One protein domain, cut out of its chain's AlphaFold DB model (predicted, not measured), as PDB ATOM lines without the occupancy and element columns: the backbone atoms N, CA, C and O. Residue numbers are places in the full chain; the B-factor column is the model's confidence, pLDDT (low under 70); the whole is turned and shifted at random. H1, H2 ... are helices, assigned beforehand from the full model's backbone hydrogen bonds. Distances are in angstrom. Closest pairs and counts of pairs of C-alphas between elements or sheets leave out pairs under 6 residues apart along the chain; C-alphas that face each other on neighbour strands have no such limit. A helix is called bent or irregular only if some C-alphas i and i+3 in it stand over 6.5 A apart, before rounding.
ATOM      1  N   THR A 277     125.452  78.793 106.010       73.75
ATOM      2  CA  THR A 277     126.187  77.625 105.538       73.75
ATOM      3  C   THR A 277     126.142  77.601 104.016       73.75
ATOM      4  O   THR A 277     125.047  77.682 103.460       73.75
ATOM      5  N   PRO A 278     127.278  77.481 103.315       80.25
ATOM      6  CA  PRO A 278     127.234  77.170 101.897       80.25
ATOM      7  C   PRO A 278     126.484  75.847 101.701       80.25
ATOM      8  O   PRO A 278     126.746  74.885 102.419       80.25
ATOM      9  N   ASP A 279     125.584  75.779 100.722       81.12
ATOM     10  CA  ASP A 279     124.775  74.572 100.496       81.12
ATOM     11  C   ASP A 279     125.614  73.392  99.967       81.12
ATOM     12  O   ASP A 279     125.228  72.230 100.079       81.12
ATOM     13  N   HIS A 280     126.793  73.673  99.402       84.25
ATOM     14  CA  HIS A 280     127.615  72.689  98.695       84.25
ATOM     15  C   HIS A 280     127.997  71.449  99.535       84.25
ATOM     16  O   HIS A 280     127.795  70.337  99.042       84.25
ATOM     17  N   PRO A 281     128.508  71.557 100.782       87.06
ATOM     18  CA  PRO A 281     128.840  70.379 101.588       87.06
ATOM     19  C   PRO A 281     127.610  69.535 101.925       87.06
ATOM     20  O   PRO A 281     127.688  68.307 101.920       87.06
ATOM     21  N   TYR A 282     126.465  70.180 102.168       89.88
ATOM     22  CA  TYR A 282     125.216  69.468 102.409       89.88
ATOM     23  C   TYR A 282     124.722  68.749 101.156       89.88
ATOM     24  O   TYR A 282     124.310  67.600 101.260       89.88
ATOM     25  N   HIS A 283     124.792  69.372  99.979       91.62
ATOM     26  CA  HIS A 283     124.423  68.713  98.725       91.62
ATOM     27  C   HIS A 283     125.296  67.493  98.446       91.62
ATOM     28  O   HIS A 283     124.756  66.422  98.197       91.62
ATOM     29  N   ALA A 284     126.618  67.604  98.604       90.25
ATOM     30  CA  ALA A 284     127.517  66.461  98.450       90.25
ATOM     31  C   ALA A 284     127.185  65.319  99.432       90.25
ATOM     32  O   ALA A 284     127.203  64.147  99.053       90.25
ATOM     33  N   PHE A 285     126.842  65.651 100.681       91.69
ATOM     34  CA  PHE A 285     126.369  64.680 101.669       91.69
ATOM     35  C   PHE A 285     125.016  64.063 101.282       91.69
ATOM     36  O   PHE A 285     124.863  62.844 101.319       91.69
ATOM     37  N   ALA A 286     124.039  64.878 100.885       92.69
ATOM     38  CA  ALA A 286     122.713  64.427 100.473       92.69
ATOM     39  C   ALA A 286     122.790  63.514  99.242       92.69
ATOM     40  O   ALA A 286     122.156  62.461  99.225       92.69
ATOM     41  N   ASP A 287     123.625  63.853  98.261       93.44
ATOM     42  CA  ASP A 287     123.873  63.041  97.071       93.44
ATOM     43  C   ASP A 287     124.525  61.701  97.436       93.44
ATOM     44  O   ASP A 287     124.106  60.656  96.937       93.44
ATOM     45  N   ALA A 288     125.495  61.693  98.360       91.25
ATOM     46  CA  ALA A 288     126.099  60.458  98.870       91.25
ATOM     47  C   ALA A 288     125.077  59.577  99.618       91.25
ATOM     48  O   ALA A 288     125.049  58.355  99.437       91.25
ATOM     49  N   MET A 289     124.197  60.193 100.411       91.31
ATOM     50  CA  MET A 289     123.092  59.508 101.087       91.31
ATOM     51  C   MET A 289     122.103  58.915 100.077       91.31
ATOM     52  O   MET A 289     121.703  57.760 100.202       91.31
ATOM     53  N   LEU A 290     121.741  59.652  99.028       93.44
ATOM     54  CA  LEU A 290     120.859  59.145  97.975       93.44
ATOM     55  C   LEU A 290     121.504  58.013  97.170       93.44
ATOM     56  O   LEU A 290     120.841  57.013  96.897       93.44
ATOM     57  N   ALA A 291     122.796  58.119  96.852       92.94
ATOM     58  CA  ALA A 291     123.546  57.090  96.127       92.94
ATOM     59  C   ALA A 291     123.593  55.743  96.871       92.94
ATOM     60  O   ALA A 291     123.716  54.688  96.253       92.94
ATOM     61  N   THR A 292     123.452  55.773  98.194       90.81
ATOM     62  CA  THR A 292     123.398  54.602  99.083       90.81
ATOM     63  C   THR A 292     121.971  54.256  99.521       90.81
ATOM     64  O   THR A 292     121.775  53.450 100.426       90.81
ATOM     65  N   ASN A 293     120.959  54.828  98.858       92.81
ATOM     66  CA  ASN A 293     119.533  54.597  99.103       92.81
ATOM     67  C   ASN A 293     119.040  55.055 100.499       92.81
ATOM     68  O   ASN A 293     118.011  54.587 101.006       92.81
ATOM     69  N   HIS A 294     119.762  55.987 101.130       90.62
ATOM     70  CA  HIS A 294     119.366  56.654 102.366       90.62
ATOM     71  C   HIS A 294     118.570  57.940 102.095       90.62
ATOM     72  O   HIS A 294     119.108  58.961 101.673       90.62
ATOM     73  N   VAL A 295     117.288  57.945 102.471       92.25
ATOM     74  CA  VAL A 295     116.404  59.135 102.416       92.25
ATOM     75  C   VAL A 295     116.134  59.751 103.794       92.25
ATOM     76  O   VAL A 295     115.364  60.698 103.933       92.25
ATOM     77  N   CYS A 296     116.775  59.240 104.850       87.81
ATOM     78  CA  CYS A 296     116.574  59.718 106.221       87.81
ATOM     79  C   CYS A 296     116.970  61.189 106.437       87.81
ATOM     80  O   CYS A 296     116.427  61.822 107.336       87.81
ATOM     81  N   HIS A 297     117.860  61.744 105.608       89.75
ATOM     82  CA  HIS A 297     118.262  63.157 105.665       89.75
ATOM     83  C   HIS A 297     117.175  64.124 105.186       89.75
ATOM     84  O   HIS A 297     117.150  65.268 105.627       89.75
ATOM     85  N   GLN A 298     116.256  63.666 104.332       90.50
ATOM     86  CA  GLN A 298     115.130  64.474 103.852       90.50
ATOM     87  C   GLN A 298     114.056  64.642 104.930       90.50
ATOM     88  O   GLN A 298     113.360  65.647 104.967       90.50
ATOM     89  N   ASN A 299     113.946  63.651 105.818       84.69
ATOM     90  CA  ASN A 299     112.964  63.597 106.901       84.69
ATOM     91  C   ASN A 299     113.549  64.002 108.261       84.69
ATOM     92  O   ASN A 299     112.907  63.790 109.294       84.69
ATOM     93  N   PHE A 300     114.782  64.511 108.283       82.94
ATOM     94  CA  PHE A 300     115.406  64.977 109.509       82.94
ATOM     95  C   PHE A 300     114.694  66.255 109.972       82.94
ATOM     96  O   PHE A 300     114.559  67.200 109.198       82.94
ATOM     97  N   CYS A 301     114.192  66.266 111.211       78.69
ATOM     98  CA  CYS A 301     113.286  67.311 111.706       78.69
ATOM     99  C   CYS A 301     113.912  68.713 111.708       78.69
ATOM    100  O   CYS A 301     113.189  69.691 111.549       78.69
ATOM    101  N   ASN A 302     115.238  68.806 111.838       84.00
ATOM    102  CA  ASN A 302     115.970  70.066 111.850       84.00
ATOM    103  C   ASN A 302     117.018  70.095 110.724       84.00
ATOM    104  O   ASN A 302     118.209  69.852 110.939       84.00
ATOM    105  N   LYS A 303     116.562  70.338 109.488       84.88
ATOM    106  CA  LYS A 303     117.434  70.376 108.302       84.88
ATOM    107  C   LYS A 303     118.553  71.411 108.446       84.88
ATOM    108  O   LYS A 303     119.680  71.118 108.061       84.88
ATOM    109  N   ASP A 304     118.270  72.566 109.040       84.00
ATOM    110  CA  ASP A 304     119.255  73.635 109.240       84.00
ATOM    111  C   ASP A 304     120.386  73.201 110.172       84.00
ATOM    112  O   ASP A 304     121.559  73.426 109.869       84.00
ATOM    113  N   LEU A 305     120.059  72.508 111.266       81.19
ATOM    114  CA  LEU A 305     121.065  71.932 112.156       81.19
ATOM    115  C   LEU A 305     121.916  70.884 111.435       81.19
ATOM    116  O   LEU A 305     123.137  70.898 111.562       81.19
ATOM    117  N   LEU A 306     121.296  70.014 110.633       84.81
ATOM    118  CA  LEU A 306     122.024  69.029 109.835       84.81
ATOM    119  C   LEU A 306     122.947  69.698 108.801       84.81
ATOM    120  O   LEU A 306     124.074  69.250 108.609       84.81
ATOM    121  N   MET A 307     122.514  70.784 108.157       87.62
ATOM    122  CA  MET A 307     123.356  71.554 107.234       87.62
ATOM    123  C   MET A 307     124.557  72.173 107.954       87.62
ATOM    124  O   MET A 307     125.688  72.022 107.493       87.62
ATOM    125  N   LYS A 308     124.336  72.793 109.120       84.81
ATOM    126  CA  LYS A 308     125.405  73.337 109.975       84.81
ATOM    127  C   LYS A 308     126.366  72.254 110.436       84.81
ATOM    128  O   LYS A 308     127.571  72.456 110.378       84.81
ATOM    129  N   TRP A 309     125.848  71.092 110.813       84.00
ATOM    130  CA  TRP A 309     126.639  69.935 111.209       84.00
ATOM    131  C   TRP A 309     127.581  69.464 110.098       84.00
ATOM    132  O   TRP A 309     128.787  69.343 110.307       84.00
ATOM    133  N   ILE A 310     127.038  69.241 108.899       88.44
ATOM    134  CA  ILE A 310     127.815  68.803 107.736       88.44
ATOM    135  C   ILE A 310     128.824  69.874 107.318       88.44
ATOM    136  O   ILE A 310     129.964  69.551 106.977       88.44
ATOM    137  N   TYR A 311     128.438  71.150 107.394       89.19
ATOM    138  CA  TYR A 311     129.345  72.259 107.137       89.19
ATOM    139  C   TYR A 311     130.512  72.271 108.131       89.19
ATOM    140  O   TYR A 311     131.665  72.213 107.707       89.19
ATOM    141  N   VAL A 312     130.235  72.261 109.434       87.56
ATOM    142  CA  VAL A 312     131.256  72.246 110.495       87.56
ATOM    143  C   VAL A 312     132.168  71.027 110.366       87.56
ATOM    144  O   VAL A 312     133.390  71.165 110.410       87.56
ATOM    145  N   GLY A 313     131.602  69.850 110.110       87.56
ATOM    146  CA  GLY A 313     132.390  68.649 109.867       87.56
ATOM    147  C   GLY A 313     133.268  68.752 108.617       87.56
ATOM    148  O   GLY A 313     134.404  68.291 108.626       87.56
ATOM    149  N   SER A 314     132.795  69.416 107.557       88.00
ATOM    150  CA  SER A 314     133.609  69.653 106.354       88.00
ATOM    151  C   SER A 314     134.774  70.618 106.592       88.00
ATOM    152  O   SER A 314     135.777  70.534 105.887       88.00
ATOM    153  N   LEU A 315     134.668  71.503 107.594       85.88
ATOM    154  CA  LEU A 315     135.772  72.358 108.037       85.88
ATOM    155  C   LEU A 315     136.803  71.565 108.848       85.88
ATOM    156  O   LEU A 315     138.003  71.760 108.661       85.88
ATOM    157  N   ALA A 316     136.337  70.680 109.734       83.62
ATOM    158  CA  ALA A 316     137.195  69.862 110.589       83.62
ATOM    159  C   ALA A 316     137.954  68.777 109.807       83.62
ATOM    160  O   ALA A 316     139.147  68.565 110.035       83.62
ATOM    161  N   SER A 317     137.283  68.144 108.841       83.38
ATOM    162  CA  SER A 317     137.823  67.036 108.053       83.38
ATOM    163  C   SER A 317     137.579  67.209 106.546       83.38
ATOM    164  O   SER A 317     136.758  66.507 105.952       83.38
ATOM    165  N   PRO A 318     138.306  68.111 105.865       76.62
ATOM    166  CA  PRO A 318     138.113  68.328 104.436       76.62
ATOM    167  C   PRO A 318     138.563  67.102 103.646       76.62
ATOM    168  O   PRO A 318     139.688  66.631 103.800       76.62
ATOM    169  N   GLY A 319     137.686  66.589 102.786       77.00
ATOM    170  CA  GLY A 319     137.966  65.415 101.959       77.00
ATOM    171  C   GLY A 319     137.622  64.079 102.615       77.00
ATOM    172  O   GLY A 319     137.459  63.098 101.887       77.00
ATOM    173  N   GLU A 320     137.401  64.034 103.934       76.19
ATOM    174  CA  GLU A 320     136.629  62.927 104.493       76.19
ATOM    175  C   GLU A 320     135.202  63.091 103.997       76.19
ATOM    176  O   GLU A 320     134.511  64.075 104.271       76.19
ATOM    177  N   ARG A 321     134.767  62.125 103.190       69.75
ATOM    178  CA  ARG A 321     133.349  61.999 102.901       69.75
ATOM    179  C   ARG A 321     132.703  61.689 104.235       69.75
ATOM    180  O   ARG A 321     133.004  60.644 104.801       69.75
ATOM    181  N   HIS A 322     131.850  62.597 104.712       74.69
ATOM    182  CA  HIS A 322     130.927  62.299 105.802       74.69
ATOM    183  C   HIS A 322     130.289  60.965 105.472       74.69
ATOM    184  O   HIS A 322     129.598  60.855 104.452       74.69
ATOM    185  N   GLU A 323     130.647  59.940 106.244       72.81
ATOM    186  CA  GLU A 323     130.195  58.593 105.955       72.81
ATOM    187  C   GLU A 323     128.671  58.617 105.879       72.81
ATOM    188  O   GLU A 323     127.989  59.358 106.596       72.81
ATOM    189  N   VAL A 324     128.125  57.842 104.950       71.19
ATOM    190  CA  VAL A 324     126.681  57.684 104.854       71.19
ATOM    191  C   VAL A 324     126.236  56.963 106.120       71.19
ATOM    192  O   VAL A 324     126.409  55.754 106.252       71.19
ATOM    193  N   VAL A 325     125.653  57.714 107.054       73.31
ATOM    194  CA  VAL A 325     125.135  57.179 108.313       73.31
ATOM    195  C   VAL A 325     123.629  57.409 108.393       73.31
ATOM    196  O   VAL A 325     123.112  58.477 108.060       73.31
ATOM    197  N   CYS A 326     122.891  56.392 108.849       75.50
ATOM    198  CA  CYS A 326     121.450  56.510 109.062       75.50
ATOM    199  C   CYS A 326     121.160  57.547 110.166       75.50
ATOM    200  O   CYS A 326     121.601  57.399 111.303       75.50
ATOM    201  N   LEU A 327     120.380  58.581 109.833       78.56
ATOM    202  CA  LEU A 327     120.099  59.719 110.723       78.56
ATOM    203  C   LEU A 327     118.890  59.519 111.649       78.56
ATOM    204  O   LEU A 327     118.651  60.338 112.529       78.56
ATOM    205  N   THR A 328     118.080  58.477 111.438       70.31
ATOM    206  CA  THR A 328     116.827  58.279 112.182       70.31
ATOM    207  C   THR A 328     116.832  56.949 112.932       70.31
ATOM    208  O   THR A 328     116.623  55.906 112.312       70.31
ATOM    209  N   PRO A 329     116.988  56.960 114.269       60.91
ATOM    210  CA  PRO A 329     116.852  55.747 115.071       60.91
ATOM    211  C   PRO A 329     115.395  55.255 115.151       60.91
ATOM    212  O   PRO A 329     115.165  54.049 115.219       60.91
ATOM    213  N   HIS A 330     114.406  56.161 115.069       55.88
ATOM    214  CA  HIS A 330     112.993  55.852 115.360       55.88
ATOM    215  C   HIS A 330     112.068  55.743 114.138       55.88
ATOM    216  O   HIS A 330     110.979  55.190 114.242       55.88
ATOM    217  N   LYS A 331     112.489  56.209 112.953       55.16
ATOM    218  CA  LYS A 331     111.711  56.088 111.701       55.16
ATOM    219  C   LYS A 331     112.366  55.118 110.718       55.16
ATOM    220  O   LYS A 331     112.434  55.378 109.518       55.16
ATOM    221  N   LYS A 332     112.831  53.970 111.224       58.72
ATOM    222  CA  LYS A 332     113.460  52.905 110.418       58.72
ATOM    223  C   LYS A 332     112.589  52.457 109.232       58.72
ATOM    224  O   LYS A 332     113.117  52.003 108.226       58.72
ATOM    225  N   ALA A 333     111.268  52.636 109.323       59.47
ATOM    226  CA  ALA A 333     110.321  52.230 108.292       59.47
ATOM    227  C   ALA A 333     110.357  53.074 107.000       59.47
ATOM    228  O   ALA A 333     110.018  52.540 105.944       59.47
ATOM    229  N   SER A 334     110.749  54.357 107.046       76.25
ATOM    230  CA  SER A 334     110.648  55.246 105.872       76.25
ATOM    231  C   SER A 334     111.921  55.331 105.029       76.25
ATOM    232  O   SER A 334     111.866  55.815 103.903       76.25
ATOM    233  N   CYS A 335     113.061  54.859 105.541       86.62
ATOM    234  CA  CYS A 335     114.323  54.873 104.812       86.62
ATOM    235  C   CYS A 335     114.631  53.483 104.223       86.62
ATOM    236  O   CYS A 335     114.894  52.565 105.003       86.62
ATOM    237  N   PRO A 336     114.632  53.298 102.883       84.94
ATOM    238  CA  PRO A 336     114.833  51.989 102.258       84.94
ATOM    239  C   PRO A 336     116.155  51.320 102.647       84.94
ATOM    240  O   PRO A 336     116.152  50.143 103.009       84.94
ATOM    241  N   ALA A 337     117.263  52.068 102.652       84.19
ATOM    242  CA  ALA A 337     118.552  51.549 103.104       84.19
ATOM    243  C   ALA A 337     118.521  51.133 104.577       84.19
ATOM    244  O   ALA A 337     118.907  50.009 104.898       84.19
ATOM    245  N   CYS A 338     117.969  51.968 105.469       80.19
ATOM    246  CA  CYS A 338     117.882  51.596 106.883       80.19
ATOM    247  C   CYS A 338     116.973  50.365 107.077       80.19
ATOM    248  O   CYS A 338     117.296  49.499 107.879       80.19
ATOM    249  N   ARG A 339     115.897  50.204 106.296       80.56
ATOM    250  CA  ARG A 339     115.050  48.997 106.322       80.56
ATOM    251  C   ARG A 339     115.813  47.740 105.891       80.56
ATOM    252  O   ARG A 339     115.611  46.691 106.483       80.56
ATOM    253  N   SER A 340     116.696  47.834 104.896       73.06
ATOM    254  CA  SER A 340     117.467  46.676 104.413       73.06
ATOM    255  C   SER A 340     118.462  46.131 105.444       73.06
ATOM    256  O   SER A 340     118.623  44.919 105.540       73.06
ATOM    257  N   VAL A 341     119.048  47.006 106.269       67.38
ATOM    258  CA  VAL A 341     119.965  46.622 107.358       67.38
ATOM    259  C   VAL A 341     119.232  45.879 108.483       67.38
ATOM    260  O   VAL A 341     119.821  45.026 109.138       67.38
ATOM    261  N   TYR A 342     117.941  46.162 108.686       58.25
ATOM    262  CA  TYR A 342     117.136  45.589 109.773       58.25
ATOM    263  C   TYR A 342     116.076  44.565 109.311       58.25
ATOM    264  O   TYR A 342     115.313  44.073 110.136       58.25
ATOM    265  N   GLY A 343     116.033  44.220 108.018       49.56
ATOM    266  CA  GLY A 343     115.056  43.292 107.436       49.56
ATOM    267  C   GLY A 343     113.665  43.902 107.160       49.56
ATOM    268  O   GLY A 343     113.318  44.982 107.652       49.56
ATOM    269  N   PRO A 344     112.830  43.255 106.321       48.47
ATOM    270  CA  PRO A 344     111.475  43.725 106.055       48.47
ATOM    271  C   PRO A 344     110.584  43.593 107.312       48.47
ATOM    272  O   PRO A 344     110.680  42.600 108.026       48.47
ATOM    273  N   PRO A 345     109.662  44.544 107.568       43.16
ATOM    274  CA  PRO A 345     108.669  44.454 108.629       43.16
ATOM    275  C   PRO A 345     107.818  43.209 108.383       43.16
ATOM    276  O   PRO A 345     107.065  43.150 107.412       43.16
ATOM    277  N   GLY A 346     108.008  42.196 109.227       42.78
ATOM    278  CA  GLY A 346     107.353  40.891 109.123       42.78
ATOM    279  C   GLY A 346     108.304  39.701 108.971       42.78
ATOM    280  O   GLY A 346     107.879  38.577 109.211       42.78
ATOM    281  N   VAL A 347     109.582  39.918 108.644       35.88
ATOM    282  CA  VAL A 347     110.622  38.892 108.801       35.88
ATOM    283  C   VAL A 347     111.417  39.268 110.038       35.88
ATOM    284  O   VAL A 347     112.243  40.175 110.001       35.88
TER     285      VAL A 347
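AT A GLANCE: This is residues 277 to 347 of the 790 residues of an uncharacterized protein of Crucibulum laeve (UniProt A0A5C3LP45). Two helices, H1 and H2, cross nearly at right angles and pack on each other through their earlier halves, and a short third helix, H3, sits away from them toward the other end of an elongated model. A long stretch with no named element, residues 317 to 335, leads from H2 to H3, and the tail after H3 ends far from H2. The printed part has 71 residues with three named helices, H1, H2 and H3 in that order, and no named strand; the class is all helix, though under half of the residues, 34 of the 71, are in named elements. The whole is only just compact, close to loose, with a radius of gyration of the C-alphas of 12.9 A, and it spans 42 by 23 by 16 A.

HOW THE PARTS SIT: After two residues the printed part enters H1, residues 279 to 291. A long link of 11 residues leads to H2, residues 303 to 316. H1 and H2 touch, with 9 pairs of C-alphas within 8 A. Their closest C-alphas, those of Tyr 282 and Met 307, are 5.6 A apart. The lines of H1 and H2 are about perpendicular, at 80 degrees, and their centres are 11.4 A apart. A long link of 19 residues then leads to H3, residues 336 to 342. H3 is apart from H1. H3 is apart from H2 as well and touches no helix. In H1, H2 and H3 every O i to N i+4 pair is within hydrogen-bond range.

IN THESE COORDINATES: H1 runs from Asp 279, with its C-alpha at (124.775, 74.572, 100.496), to Ala 291 and measures 18.1 A from first to last C-alpha. H2 is the longest helix by residues, with 14, and runs from Lys 303, C-alpha at (117.434, 70.376, 108.302), to Ala 316 over 19.9 A. H3 has 7 residues, from Pro 336 to Tyr 342, and measures 10.1 A; its last C-alpha is at (117.136, 45.589, 109.773). None of these helices is bent.

THE WHOLE: The two C-alphas farthest apart, those of Leu 315 and Gly 346, are 42.4 A from each other. The first and last printed C-alphas, those of Thr 277 and Val 347, are 41.9 A apart. The printed part has no cut, and both links between helices are long. The C-alphas of residues 317 to 335 lie 5 to 18 A from the mean of the C-alphas. The mean pLDDT of the printed part is 78.8, and 13 residues are under 70: residue 321, residues 329 to 333 and residues 341 to 347, of which 341 and 342 belong to H3.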